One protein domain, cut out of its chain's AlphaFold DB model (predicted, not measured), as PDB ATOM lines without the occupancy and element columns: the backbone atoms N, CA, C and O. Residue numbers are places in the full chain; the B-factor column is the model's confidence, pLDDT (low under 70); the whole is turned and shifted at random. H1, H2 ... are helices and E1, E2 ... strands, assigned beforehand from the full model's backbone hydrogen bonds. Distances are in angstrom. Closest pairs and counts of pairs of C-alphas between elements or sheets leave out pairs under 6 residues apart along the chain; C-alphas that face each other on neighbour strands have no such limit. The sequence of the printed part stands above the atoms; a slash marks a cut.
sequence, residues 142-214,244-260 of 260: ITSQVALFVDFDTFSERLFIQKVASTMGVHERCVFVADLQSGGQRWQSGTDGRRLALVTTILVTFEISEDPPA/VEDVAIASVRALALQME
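AT A GLANCE: This is residues 142 to 214 and 244 to 260 of the 260 residues of the protein "Hypothetical protein" of Polarella glacialis (UniProt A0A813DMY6). A narrow, twisted sheet of three strands is built on the long hairpin of E2 and E3, whose two strands bend sharply together toward their turn, with the shorter E1 beside E3. Helix H1 crosses over E3 and E2, and helix H2 runs along E1, the two helices meeting at a steep angle. The printed part has 90 residues, with two named helices and three named strands in the order E1, H1, E2, E3, H2; the sheet's order is E1, E3, E2, antiparallel, and the class is mixed, helices and strands. The whole is compact, with a radius of gyration of the C-alphas of 14.0 A, yet elongated in outline, spanning 48 by 28 by 17 A.

HOW THE PARTS SIT: The inner strand E3, residues 195 to 209, is antiparallel to both edge strands. With E2, residues 175 to 189, it forms a hairpin at 164 degrees; N 183 and O 201 are 2.8 A apart, and N 196 and O 188 are 2.8 A apart, both within hydrogen-bond range. E2 bends by 93 degrees at residue 185 and E3 by 85 degrees at residue 198. On the other side of E3, E1, residues 142 to 148, stands at 161 degrees to it, with N 144 and O 206 at 2.8 A. H1, residues 157 to 168, is on the sheet at a height of 9.0 A, over E3 and E2, and runs across the strands, at 81 degrees to E2 on the local plane; the closest C-alphas of H1 and E2 are those of Ile 161 and Val 175, 5.9 A apart. E1, H1 and E2 form a split strand-helix-strand unit, two strands running the same way with E3 between them, and its crossover is right-handed. H2, residues 244 to 258, is on the sheet at a height of 9.2 A, over E1, and runs along it at 10 degrees on the local plane; their closest C-alphas are those of Val 146 and Ala 256, 6.4 A apart. The arrangement has two layers, H1 and H2 on one face of the sheet. H1 touches H2 with residues 164 to 168 alone, at a steep tilt of 60 degrees, opposite ways; the closest C-alphas are those of Met 168 and Ser 251, 6.7 A apart. In H1 every O i to N i+4 pair is within hydrogen-bond range, in H2 10 of 11.

IN THESE COORDINATES: E3 is 35.8 A long from first to last C-alpha, E2 28.2 A, H2 21.2 A, E1 18.8 A and H1 16.3 A. E1 begins at C-alpha 142, (17.912, -22.320, -23.140), and H2 ends at C-alpha 258, (12.015, -4.561, -28.935).

THE WHOLE: The two C-alphas farthest apart are those of Arg 194 and Ala 214, 49.2 A. Residues 215 to 243 are not printed, and C-alphas 214 and 244 are 19.3 A apart across that cut. The link from E2 to E3 is tight, and those from E1 to H1 and from H1 to E2 are short. Mean pLDDT of the printed part is 78.1; residues 213 to 214 and 244 to 260 are under 70, and H2 has a mean of 48.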
ATOM      1  N   ILE A 142      19.289 -22.796 -23.117       84.56
ATOM      2  CA  ILE A 142      17.912 -22.320 -23.140       84.56
ATOM      3  C   ILE A 142      17.479 -22.249 -24.593       84.56
ATOM      4  O   ILE A 142      18.084 -21.527 -25.384       84.56
ATOM      5  N   THR A 143      16.427 -22.981 -24.937       86.31
ATOM      6  CA  THR A 143      15.794 -22.901 -26.253       86.31
ATOM      7  C   THR A 143      14.637 -21.916 -26.191       86.31
ATOM      8  O   THR A 143      13.837 -21.918 -25.257       86.31
ATOM      9  N   SER A 144      14.547 -21.048 -27.185       87.19
ATOM     10  CA  SER A 144      13.501 -20.043 -27.298       87.19
ATOM     11  C   SER A 144      13.042 -19.917 -28.737       87.19
ATOM     12  O   SER A 144      13.796 -20.178 -29.670       87.19
ATOM     13  N   GLN A 145      11.791 -19.511 -28.917       91.06
ATOM     14  CA  GLN A 145      11.219 -19.263 -30.230       91.06
ATOM     15  C   GLN A 145      10.640 -17.857 -30.271       91.06
ATOM     16  O   GLN A 145       9.920 -17.446 -29.359       91.06
ATOM     17  N   VAL A 146      10.946 -17.132 -31.342       89.38
ATOM     18  CA  VAL A 146      10.422 -15.792 -31.595       89.38
ATOM     19  C   VAL A 146       9.827 -15.725 -32.995       89.38
ATOM     20  O   VAL A 146      10.336 -16.342 -33.928       89.38
ATOM     21  N   ALA A 147       8.731 -14.984 -33.139       87.50
ATOM     22  CA  ALA A 147       8.176 -14.636 -34.438       87.50
ATOM     23  C   ALA A 147       8.712 -13.262 -34.844       87.50
ATOM     24  O   ALA A 147       8.523 -12.300 -34.104       87.50
ATOM     25  N   LEU A 148       9.359 -13.171 -36.003       87.44
ATOM     26  CA  LEU A 148       9.859 -11.915 -36.552       87.44
ATOM     27  C   LEU A 148       9.024 -11.512 -37.766       87.44
ATOM     28  O   LEU A 148       8.722 -12.343 -38.624       87.44
ATOM     29  N   PHE A 149       8.686 -10.226 -37.855       85.50
ATOM     30  CA  PHE A 149       7.969  -9.624 -38.985       85.50
ATOM     31  C   PHE A 149       8.927  -9.247 -40.119       85.50
ATOM     32  O   PHE A 149       8.968  -8.109 -40.578       85.50
ATOM     33  N   VAL A 150       9.735 -10.215 -40.535       84.00
ATOM     34  CA  VAL A 150      10.660 -10.098 -41.662       84.00
ATOM     35  C   VAL A 150      10.432 -11.269 -42.603       84.00
ATOM     36  O   VAL A 150       9.977 -12.332 -42.176       84.00
ATOM     37  N   ASP A 151      10.744 -11.073 -43.879       80.00
ATOM     38  CA  ASP A 151      10.711 -12.158 -44.854       80.00
ATOM     39  C   ASP A 151      11.984 -13.009 -44.749       80.00
ATOM     40  O   ASP A 151      13.040 -12.509 -44.340       80.00
ATOM     41  N   PHE A 152      11.903 -14.272 -45.166       81.75
ATOM     42  CA  PHE A 152      13.031 -15.206 -45.183       81.75
ATOM     43  C   PHE A 152      14.239 -14.638 -45.923       81.75
ATOM     44  O   PHE A 152      15.352 -14.697 -45.405       81.75
ATOM     45  N   ASP A 153      14.011 -14.024 -47.084       84.19
ATOM     46  CA  ASP A 153      15.075 -13.475 -47.933       84.19
ATOM     47  C   ASP A 153      15.788 -12.274 -47.294       84.19
ATOM     48  O   ASP A 153      16.918 -11.938 -47.651       84.19
ATOM     49  N   THR A 154      15.133 -11.617 -46.335       86.12
ATOM     50  CA  THR A 154      15.670 -10.450 -45.622       86.12
ATOM     51  C   THR A 154      16.293 -10.807 -44.277       86.12
ATOM     52  O   THR A 154      16.961  -9.971 -43.661       86.12
ATOM     53  N   PHE A 155      16.093 -12.039 -43.803       90.69
ATOM     54  CA  PHE A 155      16.608 -12.471 -42.516       90.69
ATOM     55  C   PHE A 155      18.130 -12.623 -42.554       90.69
ATOM     56  O   PHE A 155      18.693 -13.381 -43.340       90.69
ATOM     57  N   SER A 156      18.806 -11.926 -41.642       92.38
ATOM     58  CA  SER A 156      20.239 -12.080 -41.422       92.38
ATOM     59  C   SER A 156      20.485 -12.757 -40.083       92.38
ATOM     60  O   SER A 156      20.362 -12.132 -39.028       92.38
ATOM     61  N   GLU A 157      20.902 -14.023 -40.133       92.19
ATOM     62  CA  GLU A 157      21.270 -14.800 -38.945       92.19
ATOM     63  C   GLU A 157      22.329 -14.081 -38.102       92.19
ATOM     64  O   GLU A 157      22.211 -13.991 -36.882       92.19
ATOM     65  N   ARG A 158      23.332 -13.481 -38.753       93.94
ATOM     66  CA  ARG A 158      24.386 -12.730 -38.067       93.94
ATOM     67  C   ARG A 158      23.830 -11.544 -37.280       93.94
ATOM     68  O   ARG A 158      24.183 -11.382 -36.117       93.94
ATOM     69  N   LEU A 159      22.980 -10.716 -37.895       92.62
ATOM     70  CA  LEU A 159      22.391  -9.556 -37.210       92.62
ATOM     71  C   LEU A 159      21.462  -9.992 -36.076       92.62
ATOM     72  O   LEU A 159      21.459  -9.373 -35.013       92.62
ATOM     73  N   PHE A 160      20.714 -11.077 -36.285       93.88
ATOM     74  CA  PHE A 160      19.871 -11.670 -35.256       93.88
ATOM     75  C   PHE A 160      20.698 -12.107 -34.039       93.88
ATOM     76  O   PHE A 160      20.426 -11.661 -32.924       93.88
ATOM     77  N   ILE A 161      21.760 -12.893 -34.258       94.19
ATOM     78  CA  ILE A 161      22.693 -13.342 -33.212       94.19
ATOM     79  C   ILE A 161      23.284 -12.149 -32.456       94.19
ATOM     80  O   ILE A 161      23.258 -12.131 -31.227       94.19
ATOM     81  N   GLN A 162      23.757 -11.128 -33.176       94.00
ATOM     82  CA  GLN A 162      24.318  -9.911 -32.583       94.00
ATOM     83  C   GLN A 162      23.318  -9.188 -31.685       94.00
ATOM     84  O   GLN A 162      23.648  -8.800 -30.562       94.00
ATOM     85  N   LYS A 163      22.076  -9.035 -32.160       92.81
ATOM     86  CA  LYS A 163      21.028  -8.349 -31.408       92.81
ATOM     87  C   LYS A 163      20.658  -9.126 -30.148       92.81
ATOM     88  O   LYS A 163      20.684  -8.541 -29.067       92.81
ATOM     89  N   VAL A 164      20.406 -10.431 -30.271       91.94
ATOM     90  CA  VAL A 164      20.107 -11.313 -29.130       91.94
ATOM     91  C   VAL A 164      21.240 -11.270 -28.107       91.94
ATOM     92  O   VAL A 164      20.983 -11.037 -26.927       91.94
ATOM     93  N   ALA A 165      22.489 -11.425 -28.548       90.44
ATOM     94  CA  ALA A 165      23.660 -11.404 -27.678       90.44
ATOM     95  C   ALA A 165      23.776 -10.078 -26.909       90.44
ATOM     96  O   ALA A 165      23.918 -10.084 -25.685       90.44
ATOM     97  N   SER A 166      23.625  -8.947 -27.609       91.69
ATOM     98  CA  SER A 166      23.691  -7.613 -27.001       91.69
ATOM     99  C   SER A 166      22.597  -7.377 -25.957       91.69
ATOM    100  O   SER A 166      22.885  -6.864 -24.879       91.69
ATOM    101  N   THR A 167      21.360  -7.795 -26.236       88.81
ATOM    102  CA  THR A 167      20.230  -7.603 -25.318       88.81
ATOM    103  C   THR A 167      20.324  -8.513 -24.101       88.81
ATOM    104  O   THR A 167      19.976  -8.100 -22.999       88.81
ATOM    105  N   MET A 168      20.820  -9.735 -24.284       84.06
ATOM    106  CA  MET A 168      20.988 -10.701 -23.198       84.06
ATOM    107  C   MET A 168      22.285 -10.486 -22.404       84.06
ATOM    108  O   MET A 168      22.490 -11.147 -21.389       84.06
ATOM    109  N   GLY A 169      23.169  -9.586 -22.851       86.81
ATOM    110  CA  GLY A 169      24.461  -9.340 -22.210       86.81
ATOM    111  C   GLY A 169      25.415 -10.538 -22.281       86.81
ATOM    112  O   GLY A 169      26.216 -10.734 -21.369       86.81
ATOM    113  N   VAL A 170      25.324 -11.351 -23.337       86.56
ATOM    114  CA  VAL A 170      26.170 -12.538 -23.558       86.56
ATOM    115  C   VAL A 170      27.033 -12.371 -24.806       86.56
ATOM    116  O   VAL A 170      26.767 -11.524 -25.657       86.56
ATOM    117  N   HIS A 171      28.078 -13.187 -24.949       89.38
ATOM    118  CA  HIS A 171      28.889 -13.191 -26.165       89.38
ATOM    119  C   HIS A 171      28.121 -13.830 -27.337       89.38
ATOM    120  O   HIS A 171      27.435 -14.835 -27.159       89.38
ATOM    121  N   GLU A 172      28.310 -13.333 -28.566       89.81
ATOM    122  CA  GLU A 172      27.658 -13.848 -29.794       89.81
ATOM    123  C   GLU A 172      27.839 -15.361 -30.004       89.81
ATOM    124  O   GLU A 172      26.981 -16.032 -30.560       89.81
ATOM    125  N   ARG A 173      28.937 -15.918 -29.485       86.19
ATOM    126  CA  ARG A 173      29.302 -17.342 -29.593       86.19
ATOM    127  C   ARG A 173      28.379 -18.261 -28.794       86.19
ATOM    128  O   ARG A 173      28.498 -19.475 -28.905       86.19
ATOM    129  N   CYS A 174      27.560 -17.688 -27.921       86.19
ATOM    130  CA  CYS A 174      26.636 -18.413 -27.067       86.19
ATOM    131  C   CYS A 174      25.236 -18.485 -27.665       86.19
ATOM    132  O   CYS A 174      24.408 -19.223 -27.140       86.19
ATOM    133  N   VAL A 175      24.974 -17.738 -28.740       89.81
ATOM    134  CA  VAL A 175      23.681 -17.705 -29.414       89.81
ATOM    135  C   VAL A 175      23.773 -18.511 -30.703       89.81
ATOM    136  O   VAL A 175      24.676 -18.303 -31.510       89.81
ATOM    137  N   PHE A 176      22.825 -19.420 -30.908       88.88
ATOM    138  CA  PHE A 176      22.769 -20.277 -32.090       88.88
ATOM    139  C   PHE A 176      21.357 -20.281 -32.657       88.88
ATOM    140  O   PHE A 176      20.402 -20.480 -31.908       88.88
ATOM    141  N   VAL A 177      21.205 -20.105 -33.969       90.56
ATOM    142  CA  VAL A 177      19.918 -20.344 -34.627       90.56
ATOM    143  C   VAL A 177      19.785 -21.846 -34.860       90.56
ATOM    144  O   VAL A 177      20.585 -22.452 -35.569       90.56
ATOM    145  N   ALA A 178      18.815 -22.458 -34.185       87.25
ATOM    146  CA  ALA A 178      18.577 -23.894 -34.235       87.25
ATOM    147  C   ALA A 178      17.667 -24.272 -35.407       87.25
ATOM    148  O   ALA A 178      17.864 -25.324 -36.011       87.25
ATOM    149  N   ASP A 179      16.681 -23.425 -35.714       89.94
ATOM    150  CA  ASP A 179      15.737 -23.652 -36.803       89.94
ATOM    151  C   ASP A 179      15.096 -22.342 -37.288       89.94
ATOM    152  O   ASP A 179      14.940 -21.382 -36.522       89.94
ATOM    153  N   LEU A 180      14.696 -22.329 -38.559       91.19
ATOM    154  CA  LEU A 180      14.008 -21.227 -39.228       91.19
ATOM    155  C   LEU A 180      12.806 -21.773 -39.999       91.19
ATOM    156  O   LEU A 180      12.958 -22.507 -40.974       91.19
ATOM    157  N   GLN A 181      11.604 -21.368 -39.593       92.00
ATOM    158  CA  GLN A 181      10.350 -21.814 -40.203       92.00
ATOM    159  C   GLN A 181       9.510 -20.637 -40.692       92.00
ATOM    160  O   GLN A 181       9.612 -19.520 -40.188       92.00
ATOM    161  N   SER A 182       8.631 -20.892 -41.663       86.50
ATOM    162  CA  SER A 182       7.608 -19.911 -42.027       86.50
ATOM    163  C   SER A 182       6.602 -19.797 -40.892       86.50
ATOM    164  O   SER A 182       5.940 -20.769 -40.535       86.50
ATOM    165  N   GLY A 183       6.473 -18.596 -40.336       80.38
ATOM    166  CA  GLY A 183       5.424 -18.256 -39.377       80.38
ATOM    167  C   GLY A 183       4.075 -17.978 -40.037       80.38
ATOM    168  O   GLY A 183       3.098 -17.696 -39.338       80.38
ATOM    169  N   GLY A 184       4.021 -18.053 -41.372       83.81
ATOM    170  CA  GLY A 184       2.870 -17.674 -42.173       83.81
ATOM    171  C   GLY A 184       2.616 -16.171 -42.114       83.81
ATOM    172  O   GLY A 184       3.511 -15.369 -41.848       83.81
ATOM    173  N   GLN A 185       1.371 -15.788 -42.367       83.31
ATOM    174  CA  GLN A 185       0.948 -14.398 -42.309       83.31
ATOM    175  C   GLN A 185       0.358 -14.074 -40.938       83.31
ATOM    176  O   GLN A 185      -0.579 -14.734 -40.481       83.31
ATOM    177  N   ARG A 186       0.885 -13.035 -40.289       80.69
ATOM    178  CA  ARG A 186       0.354 -12.517 -39.024       80.69
ATOM    179  C   ARG A 186      -0.037 -11.059 -39.177       80.69
ATOM    180  O   ARG A 186       0.574 -10.302 -39.928       80.69
ATOM    181  N   TRP A 187      -1.086 -10.673 -38.460       77.94
ATOM    182  CA  TRP A 187      -1.479  -9.275 -38.373       77.94
ATOM    183  C   TRP A 187      -0.459  -8.526 -37.526       77.94
ATOM    184  O   TRP A 187      -0.293  -8.832 -36.347       77.94
ATOM    185  N   GLN A 188       0.198  -7.546 -38.133       75.69
ATOM    186  CA  GLN A 188       0.972  -6.553 -37.414       75.69
ATOM    187  C   GLN A 188      -0.010  -5.612 -36.714       75.69
ATOM    188  O   GLN A 188      -0.896  -5.033 -37.355       75.69
ATOM    189  N   SER A 189       0.119  -5.495 -35.397       79.56
ATOM    190  CA  SER A 189      -0.667  -4.559 -34.597       79.56
ATOM    191  C   SER A 189       0.123  -3.268 -34.408       79.56
ATOM    192  O   SER A 189       1.324  -3.312 -34.168       79.56
ATOM    193  N   GLY A 190      -0.544  -2.124 -34.518       71.62
ATOM    194  CA  GLY A 190       0.003  -0.841 -34.096       71.62
ATOM    195  C   GLY A 190       0.092  -0.747 -32.576       71.62
ATOM    196  O   GLY A 190      -0.508  -1.543 -31.850       71.62
ATOM    197  N   THR A 191       0.789   0.276 -32.085       72.94
ATOM    198  CA  THR A 191       0.934   0.570 -30.646       72.94
ATOM    199  C   THR A 191      -0.401   0.830 -29.934       72.94
ATOM    200  O   THR A 191      -0.478   0.777 -28.713       72.94
ATOM    201  N   ASP A 192      -1.461   1.111 -30.691       78.06
ATOM    202  CA  ASP A 192      -2.844   1.291 -30.241       78.06
ATOM    203  C   ASP A 192      -3.688  -0.002 -30.308       78.06
ATOM    204  O   ASP A 192      -4.899   0.026 -30.078       78.06
ATOM    205  N   GLY A 193      -3.069  -1.142 -30.640       73.62
ATOM    206  CA  GLY A 193      -3.723  -2.446 -30.772       73.62
ATOM    207  C   GLY A 193      -4.528  -2.626 -32.063       73.62
ATOM    208  O   GLY A 193      -5.173  -3.665 -32.242       73.62
ATOM    209  N   ARG A 194      -4.517  -1.648 -32.981       77.31
ATOM    210  CA  ARG A 194      -5.194  -1.777 -34.279       77.31
ATOM    211  C   ARG A 194      -4.386  -2.654 -35.226       77.31
ATOM    212  O   ARG A 194      -3.176  -2.516 -35.326       77.31
ATOM    213  N   ARG A 195      -5.061  -3.526 -35.976       79.25
ATOM    214  CA  ARG A 195      -4.428  -4.329 -37.035       79.25
ATOM    215  C   ARG A 195      -4.071  -3.414 -38.209       79.25
ATOM    216  O   ARG A 195      -4.974  -2.840 -38.812       79.25
ATOM    217  N   LEU A 196      -2.782  -3.276 -38.509       76.75
ATOM    218  CA  LEU A 196      -2.271  -2.366 -39.537       76.75
ATOM    219  C   LEU A 196      -2.080  -3.069 -40.881       76.75
ATOM    220  O   LEU A 196      -2.564  -2.591 -41.902       76.75
ATOM    221  N   ALA A 197      -1.399  -4.214 -40.879       75.81
ATOM    222  CA  ALA A 197      -1.062  -4.939 -42.096       75.81
ATOM    223  C   ALA A 197      -0.973  -6.441 -41.834       75.81
ATOM    224  O   ALA A 197      -0.654  -6.878 -40.729       75.81
ATOM    225  N   LEU A 198      -1.257  -7.233 -42.865       80.25
ATOM    226  CA  LEU A 198      -0.989  -8.663 -42.863       80.25
ATOM    227  C   LEU A 198       0.417  -8.866 -43.431       80.25
ATOM    228  O   LEU A 198       0.651  -8.570 -44.601       80.25
ATOM    229  N   VAL A 199       1.346  -9.324 -42.597       80.75
ATOM    230  CA  VAL A 199       2.772  -9.406 -42.941       80.75
ATOM    231  C   VAL A 199       3.234 -10.851 -42.822       80.75
ATOM    232  O   VAL A 199       2.794 -11.587 -41.933       80.75
ATOM    233  N   THR A 200       4.102 -11.272 -43.737       83.94
ATOM    234  CA  THR A 200       4.778 -12.567 -43.642       83.94
ATOM    235  C   THR A 200       5.715 -12.547 -42.443       83.94
ATOM    236  O   THR A 200       6.407 -11.563 -42.193       83.94
ATOM    237  N   THR A 201       5.714 -13.630 -41.682       86.06
ATOM    238  CA  THR A 201       6.566 -13.781 -40.508       86.06
ATOM    239  C   THR A 201       7.428 -15.016 -40.642       86.06
ATOM    240  O   THR A 201       7.024 -16.008 -41.255       86.06
ATOM    241  N   ILE A 202       8.592 -14.972 -40.011       91.25
ATOM    242  CA  ILE A 202       9.419 -16.149 -39.771       91.25
ATOM    243  C   ILE A 202       9.381 -16.502 -38.289       91.25
ATOM    244  O   ILE A 202       9.312 -15.627 -37.424       91.25
ATOM    245  N   LEU A 203       9.418 -17.793 -37.993       90.69
ATOM    246  CA  LEU A 203       9.628 -18.318 -36.655       90.69
ATOM    247  C   LEU A 203      11.092 -18.717 -36.545       90.69
ATOM    248  O   LEU A 203      11.548 -19.627 -37.237       90.69
ATOM    249  N   VAL A 204      11.817 -18.021 -35.679       92.19
ATOM    250  CA  VAL A 204      13.218 -18.306 -35.386       92.19
ATOM    251  C   VAL A 204      13.271 -19.055 -34.067       92.19
ATOM    252  O   VAL A 204      12.946 -18.494 -33.017       92.19
ATOM    253  N   THR A 205      13.680 -20.318 -34.119       92.44
ATOM    254  CA  THR A 205      14.031 -21.081 -32.920       92.44
ATOM    255  C   THR A 205      15.526 -20.924 -32.700       92.44
ATOM    256  O   THR A 205      16.330 -21.243 -33.574       92.44
ATOM    257  N   PHE A 206      15.911 -20.419 -31.537       91.94
ATOM    258  CA  PHE A 206      17.302 -20.157 -31.201       91.94
ATOM    259  C   PHE A 206      17.632 -20.640 -29.794       91.94
ATOM    260  O   PHE A 206      16.766 -20.835 -28.941       91.94
ATOM    261  N   GLU A 207      18.917 -20.853 -29.571       90.75
ATOM    262  CA  GLU A 207      19.478 -21.380 -28.344       90.75
ATOM    263  C   GLU A 207      20.454 -20.376 -27.757       90.75
ATOM    264  O   GLU A 207      21.283 -19.815 -28.474       90.75
ATOM    265  N   ILE A 208      20.383 -20.198 -26.442       88.12
ATOM    266  CA  ILE A 208      21.377 -19.458 -25.675       88.12
ATOM    267  C   ILE A 208      22.056 -20.453 -24.745       88.12
ATOM    268  O   ILE A 208      21.434 -21.011 -23.843       88.12
ATOM    269  N   SER A 209      23.337 -20.692 -24.994       85.75
ATOM    270  CA  SER A 209      24.187 -21.485 -24.113       85.75
ATOM    271  C   SER A 209      24.741 -20.614 -22.991       85.75
ATOM    272  O   SER A 209      25.058 -19.441 -23.191       85.75
ATOM    273  N   GLU A 210      24.915 -21.203 -21.818       79.56
ATOM    274  CA  GLU A 210      25.679 -20.586 -20.739       79.56
ATOM    275  C   GLU A 210      27.104 -20.225 -21.211       79.56
ATOM    276  O   GLU A 210      27.733 -20.992 -21.945       79.56
ATOM    277  N   ASP A 211      27.645 -19.088 -20.756       76.50
ATOM    278  CA  ASP A 211      29.036 -18.688 -21.022       76.50
ATOM    279  C   ASP A 211      29.900 -18.701 -19.753       76.50
ATOM    280  O   ASP A 211      30.328 -17.644 -19.280       76.50
ATOM    281  N   PRO A 212      30.164 -19.869 -19.139       70.88
ATOM    282  CA  PRO A 212      31.055 -19.893 -17.996       70.88
ATOM    283  C   PRO A 212      32.487 -19.557 -18.441       70.88
ATOM    284  O   PRO A 212      32.869 -19.858 -19.585       70.88
ATOM    285  N   PRO A 213      33.314 -19.000 -17.536       69.62
ATOM    286  CA  PRO A 213      34.734 -18.828 -17.803       69.62
ATOM    287  C   PRO A 213      35.381 -20.171 -18.165       69.62
ATOM    288  O   PRO A 213      34.880 -21.247 -17.820       69.62
ATOM    289  N   ALA A 214      36.498 -20.111 -18.891       69.75
ATOM    290  CA  ALA A 214      37.307 -21.301 -19.122       69.75
ATOM    291  C   ALA A 214      37.732 -21.907 -17.775       69.75
ATOM    292  O   ALA A 214      37.997 -21.174 -16.819       69.75
ATOM    293  N   VAL A 244      18.352 -18.638 -12.910       43.34
ATOM    294  CA  VAL A 244      18.886 -18.140 -14.186       43.34
ATOM    295  C   VAL A 244      17.933 -18.436 -15.349       43.34
ATOM    296  O   VAL A 244      17.851 -17.651 -16.289       43.34
ATOM    297  N   GLU A 245      17.185 -19.538 -15.276       40.66
ATOM    298  CA  GLU A 245      16.222 -19.956 -16.297       40.66
ATOM    299  C   GLU A 245      15.037 -18.980 -16.363       40.66
ATOM    300  O   GLU A 245      14.698 -18.491 -17.440       40.66
ATOM    301  N   ASP A 246      14.496 -18.581 -15.209       44.59
ATOM    302  CA  ASP A 246      13.391 -17.614 -15.126       44.59
ATOM    303  C   ASP A 246      13.793 -16.218 -15.634       44.59
ATOM    304  O   ASP A 246      13.045 -15.565 -16.370       44.59
ATOM    305  N   VAL A 247      15.005 -15.768 -15.290       50.25
ATOM    306  CA  VAL A 247      15.555 -14.480 -15.750       50.25
ATOM    307  C   VAL A 247      15.782 -14.486 -17.262       50.25
ATOM    308  O   VAL A 247      15.497 -13.493 -17.941       50.25
ATOM    309  N   ALA A 248      16.245 -15.608 -17.815       47.91
ATOM    310  CA  ALA A 248      16.445 -15.731 -19.249       47.91
ATOM    311  C   ALA A 248      15.117 -15.747 -20.023       47.91
ATOM    312  O   ALA A 248      14.991 -15.037 -21.021       47.91
ATOM    313  N   ILE A 249      14.101 -16.469 -19.532       46.97
ATOM    314  CA  ILE A 249      12.759 -16.496 -20.138       46.97
ATOM    315  C   ILE A 249      12.141 -15.089 -20.164       46.97
ATOM    316  O   ILE A 249      11.567 -14.680 -21.178       46.97
ATOM    317  N   ALA A 250      12.272 -14.324 -19.075       55.16
ATOM    318  CA  ALA A 250      11.770 -12.951 -19.009       55.16
ATOM    319  C   ALA A 250      12.489 -12.017 -19.999       55.16
ATOM    320  O   ALA A 250      11.844 -11.214 -20.678       55.16
ATOM    321  N   SER A 251      13.809 -12.161 -20.131       50.62
ATOM    322  CA  SER A 251      14.634 -11.325 -21.013       50.62
ATOM    323  C   SER A 251      14.376 -11.611 -22.497       50.62
ATOM    324  O   SER A 251      14.264 -10.681 -23.296       50.62
ATOM    325  N   VAL A 252      14.161 -12.881 -22.865       48.06
ATOM    326  CA  VAL A 252      13.762 -13.265 -24.232       48.06
ATOM    327  C   VAL A 252      12.395 -12.682 -24.602       48.06
ATOM    328  O   VAL A 252      12.219 -12.176 -25.712       48.06
ATOM    329  N   ARG A 253      11.427 -12.695 -23.677       47.12
ATOM    330  CA  ARG A 253      10.106 -12.083 -23.907       47.12
ATOM    331  C   ARG A 253      10.197 -10.573 -24.127       47.12
ATOM    332  O   ARG A 253       9.485 -10.051 -24.977       47.12
ATOM    333  N   ALA A 254      11.072  -9.886 -23.395       55.78
ATOM    334  CA  ALA A 254      11.293  -8.452 -23.563       55.78
ATOM    335  C   ALA A 254      11.976  -8.119 -24.902       55.78
ATOM    336  O   ALA A 254      11.598  -7.150 -25.555       55.78
ATOM    337  N   LEU A 255      12.932  -8.942 -25.346       49.28
ATOM    338  CA  LEU A 255      13.587  -8.775 -26.645       49.28
ATOM    339  C   LEU A 255      12.599  -8.908 -27.813       49.28
ATOM    340  O   LEU A 255      12.671  -8.121 -28.753       49.28
ATOM    341  N   ALA A 256      11.659  -9.856 -27.739       45.16
ATOM    342  CA  ALA A 256      10.631 -10.039 -28.768       45.16
ATOM    343  C   ALA A 256       9.774  -8.777 -28.992       45.16
ATOM    344  O   ALA A 256       9.313  -8.554 -30.105       45.16
ATOM    345  N   LEU A 257       9.609  -7.942 -27.960       49.72
ATOM    346  CA  LEU A 257       8.885  -6.667 -28.030       49.72
ATOM    347  C   LEU A 257       9.750  -5.507 -28.559       49.72
ATOM    348  O   LEU A 257       9.218  -4.503 -29.004       49.72
ATOM    349  N   GLN A 258      11.081  -5.612 -28.493       42.84
ATOM    350  CA  GLN A 258      12.015  -4.561 -28.935       42.84
ATOM    351  C   GLN A 258      12.486  -4.719 -30.387       42.84
ATOM    352  O   GLN A 258      13.221  -3.868 -30.886       42.84
ATOM    353  N   MET A 259      12.144  -5.836 -31.030       45.59
ATOM    354  CA  MET A 259      12.386  -6.075 -32.456       45.59
ATOM    355  C   MET A 259      11.170  -5.694 -33.327       45.59
ATOM    356  O   MET A 259      11.170  -6.002 -34.518       45.59
ATOM    357  N   GLU A 260      10.164  -5.046 -32.720       39.34
ATOM    358  CA  GLU A 260       9.133  -4.219 -33.373       39.34
ATOM    359  C   GLU A 260       9.735  -2.936 -33.971       39.34
ATOM    360  O   GLU A 260       9.228  -2.502 -35.031       39.34
TER     361      GLU A 260